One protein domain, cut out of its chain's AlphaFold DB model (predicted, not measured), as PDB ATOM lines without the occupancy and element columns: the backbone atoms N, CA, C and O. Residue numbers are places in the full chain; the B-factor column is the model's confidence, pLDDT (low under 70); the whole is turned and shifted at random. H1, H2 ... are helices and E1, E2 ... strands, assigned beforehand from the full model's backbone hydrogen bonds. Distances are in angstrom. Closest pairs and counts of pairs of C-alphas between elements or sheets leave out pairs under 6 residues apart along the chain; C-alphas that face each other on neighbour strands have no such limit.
ATOM      1  N   CYS A 162       7.935 -52.343 -43.124       92.88
ATOM      2  CA  CYS A 162       9.212 -51.660 -43.226       92.88
ATOM      3  C   CYS A 162       9.239 -50.853 -44.515       92.88
ATOM      4  O   CYS A 162       9.018 -51.397 -45.598       92.88
ATOM      5  N   TYR A 163       9.524 -49.565 -44.390       94.75
ATOM      6  CA  TYR A 163       9.702 -48.678 -45.527       94.75
ATOM      7  C   TYR A 163      11.127 -48.766 -46.065       94.75
ATOM      8  O   TYR A 163      12.082 -48.661 -45.298       94.75
ATOM      9  N   SER A 164      11.262 -48.950 -47.374       95.19
ATOM     10  CA  SER A 164      12.528 -48.791 -48.084       95.19
ATOM     11  C   SER A 164      12.550 -47.424 -48.758       95.19
ATOM     12  O   SER A 164      11.713 -47.140 -49.619       95.19
ATOM     13  N   ALA A 165      13.532 -46.602 -48.375       94.81
ATOM     14  CA  ALA A 165      13.773 -45.293 -48.974       94.81
ATOM     15  C   ALA A 165      14.112 -45.412 -50.465       94.81
ATOM     16  O   ALA A 165      13.599 -44.651 -51.278       94.81
ATOM     17  N   LEU A 166      14.954 -46.395 -50.808       95.31
ATOM     18  CA  LEU A 166      15.430 -46.624 -52.170       95.31
ATOM     19  C   LEU A 166      14.297 -47.079 -53.083       95.31
ATOM     20  O   LEU A 166      14.184 -46.574 -54.186       95.31
ATOM     21  N   ALA A 167      13.428 -47.970 -52.601       96.38
ATOM     22  CA  ALA A 167      12.296 -48.488 -53.367       96.38
ATOM     23  C   ALA A 167      11.046 -47.590 -53.328       96.38
ATOM     24  O   ALA A 167      10.032 -47.950 -53.926       96.38
ATOM     25  N   LEU A 168      11.049 -46.504 -52.541       96.31
ATOM     26  CA  LEU A 168       9.858 -45.696 -52.230       96.31
ATOM     27  C   LEU A 168       8.621 -46.552 -51.886       96.31
ATOM     28  O   LEU A 168       7.494 -46.273 -52.302       96.31
ATOM     29  N   SER A 169       8.831 -47.636 -51.137       95.75
ATOM     30  CA  SER A 169       7.834 -48.698 -50.979       95.75
ATOM     31  C   SER A 169       7.871 -49.332 -49.594       95.75
ATOM     32  O   SER A 169       8.930 -49.479 -48.983       95.75
ATOM     33  N   GLU A 170       6.705 -49.763 -49.109       93.88
ATOM     34  CA  GLU A 170       6.591 -50.553 -47.882       93.88
ATOM     35  C   GLU A 170       6.512 -52.061 -48.162       93.88
ATOM     36  O   GLU A 170       5.709 -52.550 -48.969       93.88
ATOM     37  N   TYR A 171       7.299 -52.812 -47.394       94.00
ATOM     38  CA  TYR A 171       7.368 -54.270 -47.405       94.00
ATOM     39  C   TYR A 171       6.949 -54.824 -46.050       94.00
ATOM     40  O   TYR A 171       7.055 -54.149 -45.029       94.00
ATOM     41  N   ARG A 172       6.469 -56.067 -46.002       92.06
ATOM     42  CA  ARG A 172       6.174 -56.717 -44.716       92.06
ATOM     43  C   ARG A 172       7.467 -56.825 -43.903       92.06
ATOM     44  O   ARG A 172       8.513 -57.118 -44.469       92.06
ATOM     45  N   ALA A 173       7.402 -56.679 -42.581       88.88
ATOM     46  CA  ALA A 173       8.589 -56.794 -41.722       88.88
ATOM     47  C   ALA A 173       9.337 -58.134 -41.901       88.88
ATOM     48  O   ALA A 173      10.564 -58.179 -41.851       88.88
ATOM     49  N   ALA A 174       8.619 -59.219 -42.220       90.31
ATOM     50  CA  ALA A 174       9.215 -60.516 -42.556       90.31
ATOM     51  C   ALA A 174      10.166 -60.468 -43.773       90.31
ATOM     52  O   ALA A 174      11.102 -61.263 -43.851       90.31
ATOM     53  N   SER A 175       9.977 -59.521 -44.699       93.75
ATOM     54  CA  SER A 175      10.860 -59.318 -45.853       93.75
ATOM     55  C   SER A 175      12.274 -58.899 -45.448       93.75
ATOM     56  O   SER A 175      13.201 -59.211 -46.185       93.75
ATOM     57  N   ILE A 176      12.470 -58.286 -44.272       92.75
ATOM     58  CA  ILE A 176      13.805 -57.946 -43.748       92.75
ATOM     59  C   ILE A 176      14.642 -59.220 -43.556       92.75
ATOM     60  O   ILE A 176      15.798 -59.277 -43.964       92.75
ATOM     61  N   GLN A 177      14.048 -60.276 -42.989       92.06
ATOM     62  CA  GLN A 177      14.748 -61.548 -42.777       92.06
ATOM     63  C   GLN A 177      15.058 -62.259 -44.097       92.06
ATOM     64  O   GLN A 177      16.114 -62.876 -44.233       92.06
ATOM     65  N   VAL A 178      14.152 -62.171 -45.076       94.44
ATOM     66  CA  VAL A 178      14.402 -62.691 -46.428       94.44
ATOM     67  C   VAL A 178      15.570 -61.937 -47.061       94.44
ATOM     68  O   VAL A 178      16.503 -62.579 -47.529       94.44
ATOM     69  N   ALA A 179      15.570 -60.605 -46.983       94.62
ATOM     70  CA  ALA A 179      16.628 -59.753 -47.521       94.62
ATOM     71  C   ALA A 179      17.994 -60.035 -46.885       94.62
ATOM     72  O   ALA A 179      18.999 -60.107 -47.588       94.62
ATOM     73  N   ALA A 180      18.036 -60.273 -45.571       92.88
ATOM     74  CA  ALA A 180      19.260 -60.675 -44.883       92.88
ATOM     75  C   ALA A 180      19.811 -62.015 -45.404       92.88
ATOM     76  O   ALA A 180      21.020 -62.170 -45.550       92.88
ATOM     77  N   ARG A 181      18.938 -62.980 -45.731       93.69
ATOM     78  CA  ARG A 181      19.345 -64.290 -46.272       93.69
ATOM     79  C   ARG A 181      19.787 -64.235 -47.730       93.69
ATOM     80  O   ARG A 181      20.604 -65.054 -48.135       93.69
ATOM     81  N   THR A 182      19.230 -63.318 -48.516       95.50
ATOM     82  CA  THR A 182      19.514 -63.190 -49.953       95.50
ATOM     83  C   THR A 182      20.579 -62.143 -50.272       95.50
ATOM     84  O   THR A 182      20.930 -61.982 -51.434       95.50
ATOM     85  N   GLY A 183      21.110 -61.441 -49.265       93.62
ATOM     86  CA  GLY A 183      22.089 -60.365 -49.454       93.62
ATOM     87  C   GLY A 183      21.483 -59.039 -49.929       93.62
ATOM     88  O   GLY A 183      22.223 -58.108 -50.220       93.62
ATOM     89  N   ALA A 184      20.153 -58.922 -49.966       95.75
ATOM     90  CA  ALA A 184      19.414 -57.746 -50.431       95.75
ATOM     91  C   ALA A 184      19.050 -56.757 -49.304       95.75
ATOM     92  O   ALA A 184      18.197 -55.888 -49.473       95.75
ATOM     93  N   LEU A 185      19.639 -56.910 -48.117       94.19
ATOM     94  CA  LEU A 185      19.260 -56.153 -46.922       94.19
ATOM     95  C   LEU A 185      19.454 -54.644 -47.079       94.19
ATOM     96  O   LEU A 185      18.593 -53.868 -46.664       94.19
ATOM     97  N   ASP A 186      20.541 -54.251 -47.739       94.00
ATOM     98  CA  ASP A 186      20.889 -52.850 -47.983       94.00
ATOM     99  C   ASP A 186      19.883 -52.155 -48.932       94.00
ATOM    100  O   ASP A 186      19.795 -50.930 -48.926       94.00
ATOM    101  N   LEU A 187      19.062 -52.918 -49.671       94.38
ATOM    102  CA  LEU A 187      17.963 -52.396 -50.497       94.38
ATOM    103  C   LEU A 187      16.699 -52.074 -49.678       94.38
ATOM    104  O   LEU A 187      15.890 -51.241 -50.085       94.38
ATOM    105  N   LEU A 188      16.492 -52.733 -48.529       92.31
ATOM    106  CA  LEU A 188      15.349 -52.470 -47.640       92.31
ATOM    107  C   LEU A 188      15.690 -51.501 -46.508       92.31
ATOM    108  O   LEU A 188      14.877 -50.645 -46.171       92.31
ATOM    109  N   VAL A 189      16.876 -51.656 -45.921       91.69
ATOM    110  CA  VAL A 189      17.369 -50.858 -44.796       91.69
ATOM    111  C   VAL A 189      18.774 -50.367 -45.159       91.69
ATOM    112  O   VAL A 189      19.758 -51.034 -44.820       91.69
ATOM    113  N   PRO A 190      18.889 -49.242 -45.891       84.94
ATOM    114  CA  PRO A 190      20.175 -48.710 -46.334       84.94
ATOM    115  C   PRO A 190      21.155 -48.480 -45.176       84.94
ATOM    116  O   PRO A 190      20.756 -48.242 -44.038       84.94
ATOM    117  N   ARG A 191      22.460 -48.556 -45.465       81.94
ATOM    118  CA  ARG A 191      23.531 -48.380 -44.461       81.94
ATOM    119  C   ARG A 191      23.685 -46.948 -43.955       81.94
ATOM    120  O   ARG A 191      24.266 -46.740 -42.895       81.94
ATOM    121  N   SER A 192      23.233 -45.977 -44.736       79.12
ATOM    122  CA  SER A 192      23.353 -44.549 -44.454       79.12
ATOM    123  C   SER A 192      22.002 -43.870 -44.605       79.12
ATOM    124  O   SER A 192      21.265 -44.190 -45.540       79.12
ATOM    125  N   GLY A 193      21.735 -42.890 -43.742       74.31
ATOM    126  CA  GLY A 193      20.435 -42.228 -43.665       74.31
ATOM    127  C   GLY A 193      19.392 -43.073 -42.933       74.31
ATOM    128  O   GLY A 193      19.584 -44.263 -42.673       74.31
ATOM    129  N   GLY A 194      18.282 -42.439 -42.588       77.75
ATOM    130  CA  GLY A 194      17.163 -43.039 -41.888       77.75
ATOM    131  C   GLY A 194      17.426 -43.282 -40.404       77.75
ATOM    132  O   GLY A 194      18.297 -42.700 -39.755       77.75
ATOM    133  N   TYR A 195      16.614 -44.164 -39.827       86.88
ATOM    134  CA  TYR A 195      16.633 -44.414 -38.393       86.88
ATOM    135  C   TYR A 195      17.687 -45.457 -38.005       86.88
ATOM    136  O   TYR A 195      17.475 -46.666 -38.134       86.88
ATOM    137  N   GLN A 196      18.809 -44.968 -37.472       87.44
ATOM    138  CA  GLN A 196      19.996 -45.762 -37.139       87.44
ATOM    139  C   GLN A 196      19.702 -47.002 -36.276       87.44
ATOM    140  O   GLN A 196      20.262 -48.065 -36.533       87.44
ATOM    141  N   THR A 197      18.781 -46.922 -35.312       89.38
ATOM    142  CA  THR A 197      18.451 -48.067 -34.446       89.38
ATOM    143  C   THR A 197      17.931 -49.270 -35.235       89.38
ATOM    144  O   THR A 197      18.266 -50.408 -34.912       89.38
ATOM    145  N   LEU A 198      17.133 -49.054 -36.292       90.75
ATOM    146  CA  LEU A 198      16.669 -50.168 -37.124       90.75
ATOM    147  C   LEU A 198      17.854 -50.841 -37.824       90.75
ATOM    148  O   LEU A 198      17.911 -52.069 -37.879       90.75
ATOM    149  N   ARG A 199      18.808 -50.043 -38.315       89.69
ATOM    150  CA  ARG A 199      20.022 -50.554 -38.951       89.69
ATOM    151  C   ARG A 199      20.862 -51.382 -37.977       89.69
ATOM    152  O   ARG A 199      21.240 -52.497 -38.316       89.69
ATOM    153  N   GLU A 200      21.078 -50.888 -36.762       92.44
ATOM    154  CA  GLU A 200      21.843 -51.587 -35.720       92.44
ATOM    155  C   GLU A 200      21.220 -52.938 -35.342       92.44
ATOM    156  O   GLU A 200      21.922 -53.948 -35.253       92.44
ATOM    157  N   LEU A 201      19.894 -52.987 -35.171       92.44
ATOM    158  CA  LEU A 201      19.171 -54.231 -34.880       92.44
ATOM    159  C   LEU A 201      19.324 -55.257 -36.004       92.44
ATOM    160  O   LEU A 201      19.499 -56.452 -35.753       92.44
ATOM    161  N   VAL A 202      19.244 -54.787 -37.245       91.88
ATOM    162  CA  VAL A 202      19.376 -55.611 -38.442       91.88
ATOM    163  C   VAL A 202      20.804 -56.151 -38.592       91.88
ATOM    164  O   VAL A 202      20.966 -57.351 -38.821       91.88
ATOM    165  N   ASP A 203      21.827 -55.317 -38.394       91.06
ATOM    166  CA  ASP A 203      23.242 -55.713 -38.457       91.06
ATOM    167  C   ASP A 203      23.621 -56.705 -37.350       91.06
ATOM    168  O   ASP A 203      24.395 -57.636 -37.574       91.06
ATOM    169  N   ALA A 204      23.027 -56.560 -36.164       92.69
ATOM    170  CA  ALA A 204      23.190 -57.503 -35.061       92.69
ATOM    171  C   ALA A 204      22.395 -58.814 -35.251       92.69
ATOM    172  O   ALA A 204      22.434 -59.688 -34.382       92.69
ATOM    173  N   GLY A 205      21.632 -58.956 -36.342       91.38
ATOM    174  CA  GLY A 205      20.753 -60.105 -36.581       91.38
ATOM    175  C   GLY A 205      19.590 -60.216 -35.586       91.38
ATOM    176  O   GLY A 205      18.963 -61.271 -35.469       91.38
ATOM    177  N   GLN A 206      19.274 -59.142 -34.857       92.69
ATOM    178  CA  GLN A 206      18.266 -59.094 -33.796       92.69
ATOM    179  C   GLN A 206      16.861 -58.815 -34.348       92.69
ATOM    180  O   GLN A 206      16.130 -57.958 -33.853       92.69
ATOM    181  N   PHE A 207      16.438 -59.565 -35.367       89.75
ATOM    182  CA  PHE A 207      15.159 -59.334 -36.052       89.75
ATOM    183  C   PHE A 207      13.933 -59.432 -35.129       89.75
ATOM    184  O   PHE A 207      12.945 -58.740 -35.350       89.75
ATOM    185  N   ALA A 208      13.993 -60.263 -34.082       88.12
ATOM    186  CA  ALA A 208      12.918 -60.401 -33.094       88.12
ATOM    187  C   ALA A 208      12.743 -59.159 -32.197       88.12
ATOM    188  O   ALA A 208      11.683 -58.975 -31.606       88.12
ATOM    189  N   SER A 209      13.768 -58.308 -32.114       91.88
ATOM    190  CA  SER A 209      13.749 -57.053 -31.356       91.88
ATOM    191  C   SER A 209      13.210 -55.874 -32.172       91.88
ATOM    192  O   SER A 209      13.023 -54.787 -31.627       91.88
ATOM    193  N   ILE A 210      12.948 -56.062 -33.472       91.69
ATOM    194  CA  ILE A 210      12.371 -55.025 -34.331       91.69
ATOM    195  C   ILE A 210      10.892 -54.878 -33.972       91.69
ATOM    196  O   ILE A 210      10.049 -55.698 -34.337       91.69
ATOM    197  N   THR A 211      10.578 -53.819 -33.231       91.81
ATOM    198  CA  THR A 211       9.201 -53.509 -32.841       91.81
ATOM    199  C   THR A 211       8.515 -52.618 -33.871       91.81
ATOM    200  O   THR A 211       9.157 -51.940 -34.673       91.81
ATOM    201  N   GLU A 212       7.188 -52.552 -33.801       90.12
ATOM    202  CA  GLU A 212       6.397 -51.649 -34.637       90.12
ATOM    203  C   GLU A 212       6.805 -50.178 -34.441       90.12
ATOM    204  O   GLU A 212       6.948 -49.435 -35.407       90.12
ATOM    205  N   ARG A 213       7.114 -49.780 -33.200       91.75
ATOM    206  CA  ARG A 213       7.619 -48.439 -32.878       91.75
ATOM    207  C   ARG A 213       8.895 -48.100 -33.647       91.75
ATOM    208  O   ARG A 213       9.042 -46.965 -34.094       91.75
ATOM    209  N   GLU A 214       9.804 -49.059 -33.795       92.75
ATOM    210  CA  GLU A 214      11.059 -48.844 -34.520       92.75
ATOM    211  C   GLU A 214      10.807 -48.693 -36.024       92.75
ATOM    212  O   GLU A 214      11.379 -47.808 -36.652       92.75
ATOM    213  N   LEU A 215       9.883 -49.475 -36.588       92.75
ATOM    214  CA  LEU A 215       9.470 -49.357 -37.989       92.75
ATOM    215  C   LEU A 215       8.756 -48.027 -38.282       92.75
ATOM    216  O   LEU A 215       8.970 -47.415 -39.326       92.75
ATOM    217  N   PHE A 216       7.942 -47.551 -37.342       92.88
ATOM    218  CA  PHE A 216       7.253 -46.267 -37.437       92.88
ATOM    219  C   PHE A 216       8.219 -45.085 -37.389       92.88
ATOM    220  O   PHE A 216       8.132 -44.176 -38.213       92.88
ATOM    221  N   ARG A 217       9.177 -45.116 -36.455       93.81
ATOM    222  CA  ARG A 217      10.266 -44.134 -36.395       93.81
ATOM    223  C   ARG A 217      11.092 -44.151 -37.669       93.81
ATOM    224  O   ARG A 217      11.363 -43.089 -38.213       93.81
ATOM    225  N   HIS A 218      11.427 -45.345 -38.157       94.00
ATOM    226  CA  HIS A 218      12.133 -45.519 -39.420       94.00
ATOM    227  C   HIS A 218      11.409 -44.858 -40.583       94.00
ATOM    228  O   HIS A 218      12.021 -44.051 -41.275       94.00
ATOM    229  N   TYR A 219      10.112 -45.119 -40.755       94.44
ATOM    230  CA  TYR A 219       9.323 -44.471 -41.800       94.44
ATOM    231  C   TYR A 219       9.367 -42.942 -41.694       94.44
ATOM    232  O   TYR A 219       9.739 -42.275 -42.655       94.44
ATOM    233  N   LEU A 220       9.024 -42.388 -40.526       95.12
ATOM    234  CA  LEU A 220       8.889 -40.939 -40.355       95.12
ATOM    235  C   LEU A 220      10.222 -40.198 -40.494       95.12
ATOM    236  O   LEU A 220      10.262 -39.153 -41.134       95.12
ATOM    237  N   ILE A 221      11.303 -40.732 -39.918       95.12
ATOM    238  CA  ILE A 221      12.638 -40.125 -40.012       95.12
ATOM    239  C   ILE A 221      13.129 -40.172 -41.458       95.12
ATOM    240  O   ILE A 221      13.534 -39.149 -41.996       95.12
ATOM    241  N   THR A 222      13.015 -41.330 -42.112       95.00
ATOM    242  CA  THR A 222      13.447 -41.498 -43.506       95.00
ATOM    243  C   THR A 222      12.666 -40.583 -44.450       95.00
ATOM    244  O   THR A 222      13.263 -39.907 -45.284       95.00
ATOM    245  N   LEU A 223      11.338 -40.511 -44.304       95.88
ATOM    246  CA  LEU A 223      10.514 -39.633 -45.134       95.88
ATOM    247  C   LEU A 223      10.834 -38.154 -44.881       95.88
ATOM    248  O   LEU A 223      10.861 -37.373 -45.828       95.88
ATOM    249  N   ALA A 224      11.095 -37.760 -43.630       96.00
ATOM    250  CA  ALA A 224      11.480 -36.390 -43.296       96.00
ATOM    251  C   ALA A 224      12.831 -36.002 -43.920       96.00
ATOM    252  O   ALA A 224      12.967 -34.897 -44.448       96.00
ATOM    253  N   GLU A 225      13.808 -36.910 -43.909       95.19
ATOM    254  CA  GLU A 225      15.089 -36.717 -44.593       95.19
ATOM    255  C   GLU A 225      14.904 -36.577 -46.106       95.19
ATOM    256  O   GLU A 225      15.442 -35.644 -46.703       95.19
ATOM    257  N   GLN A 226      14.100 -37.451 -46.725       95.62
ATOM    258  CA  GLN A 226      13.786 -37.362 -48.152       95.62
ATOM    259  C   GLN A 226      13.099 -36.037 -48.481       95.62
ATOM    260  O   GLN A 226      13.564 -35.325 -49.363       95.62
ATOM    261  N   ALA A 227      12.051 -35.664 -47.744       96.12
ATOM    262  CA  ALA A 227      11.322 -34.416 -47.950       96.12
ATOM    263  C   ALA A 227      12.237 -33.186 -47.843       96.12
ATOM    264  O   ALA A 227      12.168 -32.296 -48.686       96.12
ATOM    265  N   SER A 228      13.148 -33.178 -46.866       93.81
ATOM    266  CA  SER A 228      14.119 -32.090 -46.677       93.81
ATOM    267  C   SER A 228      15.163 -32.012 -47.798       93.81
ATOM    268  O   SER A 228      15.780 -30.969 -47.991       93.81
ATOM    269  N   ALA A 229      15.379 -33.109 -48.528       93.38
ATOM    270  CA  ALA A 229      16.377 -33.215 -49.586       93.38
ATOM    271  C   ALA A 229      15.799 -33.100 -51.007       93.38
ATOM    272  O   ALA A 229      16.581 -33.075 -51.958       93.38
ATOM    273  N   VAL A 230      14.470 -33.068 -51.177       93.94
ATOM    274  CA  VAL A 230      13.837 -33.043 -52.508       93.94
ATOM    275  C   VAL A 230      14.128 -31.738 -53.244       93.94
ATOM    276  O   VAL A 230      14.570 -31.783 -54.390       93.94
ATOM    277  N   ALA A 231      13.874 -30.585 -52.615       91.06
ATOM    278  CA  ALA A 231      14.080 -29.291 -53.258       91.06
ATOM    279  C   ALA A 231      15.580 -29.018 -53.455       91.06
ATOM    280  O   ALA A 231      16.388 -29.160 -52.535       91.06
ATOM    281  N   ARG A 232      15.956 -28.636 -54.678       95.38
ATOM    282  CA  ARG A 232      17.330 -28.301 -55.078       95.38
ATOM    283  C   ARG A 232      17.466 -26.811 -55.389       95.38
ATOM    284  O   ARG A 232      16.491 -26.062 -55.353       95.38
ATOM    285  N   GLY A 233      18.688 -26.385 -55.709       95.69
ATOM    286  CA  GLY A 233      18.997 -24.982 -56.000       95.69
ATOM    287  C   GLY A 233      18.211 -24.424 -57.188       95.69
ATOM    288  O   GLY A 233      17.925 -23.229 -57.232       95.69
ATOM    289  N   THR A 234      17.806 -25.285 -58.121       98.00
ATOM    290  CA  THR A 234      16.960 -24.916 -59.259       98.00
ATOM    291  C   THR A 234      15.772 -25.860 -59.443       98.00
ATOM    292  O   THR A 234      15.773 -27.012 -58.994       98.00
ATOM    293  N   PHE A 235      14.760 -25.378 -60.170       98.50
ATOM    294  CA  PHE A 235      13.625 -26.193 -60.600       98.50
ATOM    295  C   PHE A 235      14.083 -27.428 -61.395       98.50
ATOM    296  O   PHE A 235      13.671 -28.542 -61.086       98.50
ATOM    297  N   ALA A 236      14.988 -27.246 -62.365       98.31
ATOM    298  CA  ALA A 236      15.476 -28.328 -63.219       98.31
ATOM    299  C   ALA A 236      16.226 -29.408 -62.420       98.31
ATOM    300  O   ALA A 236      15.965 -30.594 -62.593       98.31
ATOM    301  N   GLU A 237      17.101 -29.012 -61.488       98.31
ATOM    302  CA  GLU A 237      17.781 -29.956 -60.589       98.31
ATOM    303  C   GLU A 237      16.796 -30.709 -59.685       98.31
ATOM    304  O   GLU A 237      17.016 -31.877 -59.369       98.31
ATOM    305  N   THR A 238      15.710 -30.058 -59.261       98.44
ATOM    306  CA  THR A 238      14.664 -30.690 -58.443       98.44
ATOM    307  C   THR A 238      13.915 -31.751 -59.241       98.44
ATOM    308  O   THR A 238      13.759 -32.875 -58.765       98.44
ATOM    309  N   VAL A 239      13.496 -31.427 -60.468       98.50
ATOM    310  CA  VAL A 239      12.842 -32.378 -61.380       98.50
ATOM    311  C   VAL A 239      13.767 -33.555 -61.686       98.50
ATOM    312  O   VAL A 239      13.355 -34.703 -61.535       98.50
ATOM    313  N   GLU A 240      15.028 -33.294 -62.031       98.25
ATOM    314  CA  GLU A 240      16.008 -34.347 -62.317       98.25
ATOM    315  C   GLU A 240      16.255 -35.241 -61.092       98.25
ATOM    316  O   GLU A 240      16.259 -36.467 -61.194       98.25
ATOM    317  N   SER A 241      16.366 -34.649 -59.897       98.19
ATOM    318  CA  SER A 241      16.503 -35.406 -58.649       98.19
ATOM    319  C   SER A 241      15.287 -36.298 -58.376       98.19
ATOM    320  O   SER A 241      15.458 -37.400 -57.851       98.19
ATOM    321  N   LEU A 242      14.071 -35.849 -58.699       98.44
ATOM    322  CA  LEU A 242      12.851 -36.648 -58.552       98.44
ATOM    323  C   LEU A 242      12.792 -37.787 -59.578       98.44
ATOM    324  O   LEU A 242      12.471 -38.913 -59.202       98.44
ATOM    325  N   ARG A 243      13.172 -37.543 -60.840       98.19
ATOM    326  CA  ARG A 243      13.291 -38.599 -61.865       98.19
ATOM    327  C   ARG A 243      14.293 -39.666 -61.455       98.19
ATOM    328  O   ARG A 243      13.973 -40.851 -61.495       98.19
ATOM    329  N   GLY A 244      15.472 -39.250 -60.991       98.06
ATOM    330  CA  GLY A 244      16.491 -40.163 -60.478       98.06
ATOM    331  C   GLY A 244      15.991 -40.991 -59.292       98.06
ATOM    332  O   GLY A 244      16.267 -42.188 -59.218       98.06
ATOM    333  N   MET A 245      15.197 -40.392 -58.398       97.62
ATOM    334  CA  MET A 245      14.573 -41.105 -57.278       97.62
ATOM    335  C   MET A 245      13.565 -42.165 -57.755       97.62
ATOM    336  O   MET A 245      13.594 -43.288 -57.258       97.62
ATOM    337  N   LEU A 246      12.713 -41.841 -58.735       98.25
ATOM    338  CA  LEU A 246      11.752 -42.786 -59.322       98.25
ATOM    339  C   LEU A 246      12.450 -43.932 -60.069       98.25
ATOM    340  O   LEU A 246      12.089 -45.090 -59.871       98.25
ATOM    341  N   SER A 247      13.485 -43.626 -60.859       98.12
ATOM    342  CA  SER A 247      14.301 -44.636 -61.552       98.12
ATOM    343  C   SER A 247      14.994 -45.565 -60.555       98.12
ATOM    344  O   SER A 247      14.913 -46.783 -60.679       98.12
ATOM    345  N   THR A 248      15.607 -44.999 -59.508       97.62
ATOM    346  CA  THR A 248      16.236 -45.784 -58.433       97.62
ATOM    347  C   THR A 248      15.219 -46.700 -57.755       97.62
ATOM    348  O   THR A 248      15.536 -47.850 -57.447       97.62
ATOM    349  N   ALA A 249      13.992 -46.220 -57.542       97.69
ATOM    350  CA  ALA A 249      12.926 -47.030 -56.970       97.69
ATOM    351  C   ALA A 249      12.542 -48.202 -57.871       97.69
ATOM    352  O   ALA A 249      12.429 -49.326 -57.379       97.69
ATOM    353  N   GLU A 250      12.398 -47.974 -59.173       97.44
ATOM    354  CA  GLU A 250      12.083 -49.025 -60.139       97.44
ATOM    355  C   GLU A 250      13.163 -50.116 -60.198       97.44
ATOM    356  O   GLU A 250      12.849 -51.312 -60.105       97.44
ATOM    357  N   ASP A 251      14.432 -49.706 -60.262       97.62
ATOM    358  CA  ASP A 251      15.585 -50.608 -60.265       97.62
ATOM    359  C   ASP A 251      15.653 -51.407 -58.957       97.62
ATOM    360  O   ASP A 251      15.697 -52.641 -58.964       97.62
ATOM    361  N   THR A 252      15.524 -50.722 -57.816       97.38
ATOM    362  CA  THR A 252      15.535 -51.349 -56.486       97.38
ATOM    363  C   THR A 252      14.407 -52.372 -56.340       97.38
ATOM    364  O   THR A 252      14.610 -53.472 -55.821       97.38
ATOM    365  N   ILE A 253      13.196 -52.053 -56.809       96.75
ATOM    366  CA  ILE A 253      12.060 -52.982 -56.777       96.75
ATOM    367  C   ILE A 253      12.340 -54.207 -57.653       96.75
ATOM    368  O   ILE A 253      11.974 -55.328 -57.277       96.75
ATOM    369  N   SER A 254      12.980 -54.017 -58.804       96.81
ATOM    370  CA  SER A 254      13.360 -55.104 -59.707       96.81
ATOM    371  C   SER A 254      14.414 -56.024 -59.082       96.81
ATOM    372  O   SER A 254      14.247 -57.248 -59.103       96.81
ATOM    373  N   GLU A 255      15.424 -55.469 -58.414       97.44
ATOM    374  CA  GLU A 255      16.431 -56.229 -57.661       97.44
ATOM    375  C   GLU A 255      15.832 -56.985 -56.463       97.44
ATOM    376  O   GLU A 255      16.117 -58.169 -56.239       97.44
ATOM    377  N   LEU A 256      14.925 -56.347 -55.719       96.69
ATOM    378  CA  LEU A 256      14.187 -56.996 -54.633       96.69
ATOM    379  C   LEU A 256      13.354 -58.172 -55.159       96.69
ATOM    380  O   LEU A 256      13.350 -59.247 -54.550       96.69
ATOM    381  N   ARG A 257      12.714 -58.026 -56.328       96.19
ATOM    382  CA  ARG A 257      11.995 -59.129 -56.986       96.19
ATOM    383  C   ARG A 257      12.941 -60.266 -57.380       96.19
ATOM    384  O   ARG A 257      12.589 -61.427 -57.150       96.19
ATOM    385  N   ALA A 258      14.119 -59.973 -57.925       96.38
ATOM    386  CA  ALA A 258      15.127 -60.999 -58.208       96.38
ATOM    387  C   ALA A 258      15.555 -61.746 -56.927       96.38
ATOM    388  O   ALA A 258      15.777 -62.954 -56.952       96.38
ATOM    389  N   SER A 259      15.523 -61.056 -55.786       96.06
ATOM    390  CA  SER A 259      15.836 -61.576 -54.448       96.06
ATOM    391  C   SER A 259      14.640 -62.201 -53.706       96.06
ATOM    392  O   SER A 259      14.655 -62.309 -52.479       96.06
ATOM    393  N   ALA A 260      13.589 -62.603 -54.431       94.31
ATOM    394  CA  ALA A 260      12.353 -63.202 -53.903       94.31
ATOM    395  C   ALA A 260      11.526 -62.314 -52.944       94.31
ATOM    396  O   ALA A 260      10.620 -62.803 -52.267       94.31
ATOM    397  N   ILE A 261      11.764 -61.002 -52.927       95.94
ATOM    398  CA  ILE A 261      10.984 -60.023 -52.161       95.94
ATOM    399  C   ILE A 261      10.016 -59.337 -53.121       95.94
ATOM    400  O   ILE A 261      10.405 -58.697 -54.094       95.94
ATOM    401  N   ARG A 262       8.716 -59.515 -52.893       91.25
ATOM    402  CA  ARG A 262       7.674 -58.991 -53.785       91.25
ATOM    403  C   ARG A 262       7.097 -57.681 -53.233       91.25
ATOM    404  O   ARG A 262       6.900 -57.588 -52.020       91.25
ATOM    405  N   PRO A 263       6.813 -56.689 -54.099       87.88
ATOM    406  CA  PRO A 263       6.108 -55.479 -53.695       87.88
ATOM    407  C   PRO A 263       4.686 -55.801 -53.225       87.88
ATOM    408  O   PRO A 263       4.107 -56.827 -53.587       87.88
ATOM    409  N   SER A 264       4.138 -54.911 -52.406       86.81
ATOM    410  CA  SER A 264       2.770 -54.990 -51.893       86.81
ATOM    411  C   SER A 264       1.892 -53.895 -52.502       86.81
ATOM    412  O   SER A 264       2.361 -53.084 -53.293       86.81
ATOM    413  N   TYR A 265       0.632 -53.815 -52.077       87.62
ATOM    414  CA  TYR A 265      -0.267 -52.712 -52.433       87.62
ATOM    415  C   TYR A 265       0.203 -51.333 -51.915       87.62
ATOM    416  O   TYR A 265      -0.350 -50.316 -52.306       87.62
ATOM    417  N   ARG A 266       1.220 -51.284 -51.037       89.31
ATOM    418  CA  ARG A 266       1.868 -50.053 -50.545       89.31
ATOM    419  C   ARG A 266       3.161 -49.707 -51.295       89.31
ATOM    420  O   ARG A 266       3.958 -48.904 -50.810       89.31
ATOM    421  N   ALA A 267       3.424 -50.379 -52.412       91.50
ATOM    422  CA  ALA A 267       4.620 -50.159 -53.204       91.50
ATOM    423  C   ALA A 267       4.350 -49.187 -54.352       91.50
ATOM    424  O   ALA A 267       3.376 -49.340 -55.089       91.50
ATOM    425  N   LEU A 268       5.268 -48.245 -54.542       93.56
ATOM    426  CA  LEU A 268       5.340 -47.420 -55.738       93.56
ATOM    427  C   LEU A 268       5.944 -48.277 -56.860       93.56
ATOM    428  O   LEU A 268       7.144 -48.239 -57.081       93.56
ATOM    429  N   SER A 269       5.152 -49.142 -57.503       92.94
ATOM    430  CA  SER A 269       5.649 -50.084 -58.523       92.94
ATOM    431  C   SER A 269       4.736 -50.173 -59.744       92.94
ATOM    432  O   SER A 269       3.519 -50.036 -59.609       92.94
TER     433      SER A 269
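Overview. This is residues 162 to 269 of the 300 residues of an uncharacterized protein of Betaproteobacteria bacterium HGW-Betaproteobacteria-17 (UniProt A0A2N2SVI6). A small strand hairpin, E1 and E2, sits with H1 and H2 between the open ends of a wide V made by the two long helices H4 and H5. H3 packs on the early part of H4. The printed part has 108 residues, with five named helices and two named strands in the order E1, E2, H1, H2, H3, H4, H5 along the chain; the two-strand sheet, E1 - E2, is antiparallel and the class is mostly helix. The whole is compact, with a radius of gyration of the C-alphas of 14.0 A, yet elongated in outline, spanning 44 by 27 by 22 A.

Along the chain. E1, residues 162 to 164, begins with C-alpha 162 at (9.212, -51.660, -43.226). E2 is residues 169 to 172. H4, residues 212 to 230, is 26.8 A long. H5, residues 235 to 258, is 34.9 A long and ends with C-alpha 258 at (15.127, -60.999, -58.208). H1 is residues 174 to 182, 13.0 A long; H2 is residues 185 to 188 and H3 residues 196 to 203.

Arrangement. E1 and E2 form a hairpin, with N 162 and O 171 2.8 A apart, within hydrogen-bond range. The closest C-alphas of E1 and H4, Tyr 163 and Tyr 219, are 5.6 A apart; those of E1 and H2, Ser 164 and Leu 188, 4.7 A. H2 touches H1, Ala 179 to Leu 185 being the closest C-alphas at 4.5 A. H2 and H5 are close but not clearly touching, the closest C-alphas, Leu 187 and Thr 252, being 6.5 A apart. H1 and H5 are near each other, with 5 pairs of C-alphas within 10 A. H3 touches H4, with residues 214 to 218 of H4 alone, at a steep tilt of 61 degrees, opposite ways; the closest C-alphas are Leu 198 and Glu 214, 6.3 A. H4 and H5, a helical hairpin, only just touch, with 3 pairs of C-alphas within 8 A, the closest being Val 230 and Thr 238 at 6.4 A. Every O i to N i+4 pair is within hydrogen-bond range in H1, H3, H4 and H5; H2 is too short for one.

Size, cuts and confidence. The C-alphas of Ala 208 and Thr 234, the two farthest apart, are 44.3 A apart. The printed part has no cut and no long link. Mean pLDDT of the printed part is 93.4, and no printed residue is under 70.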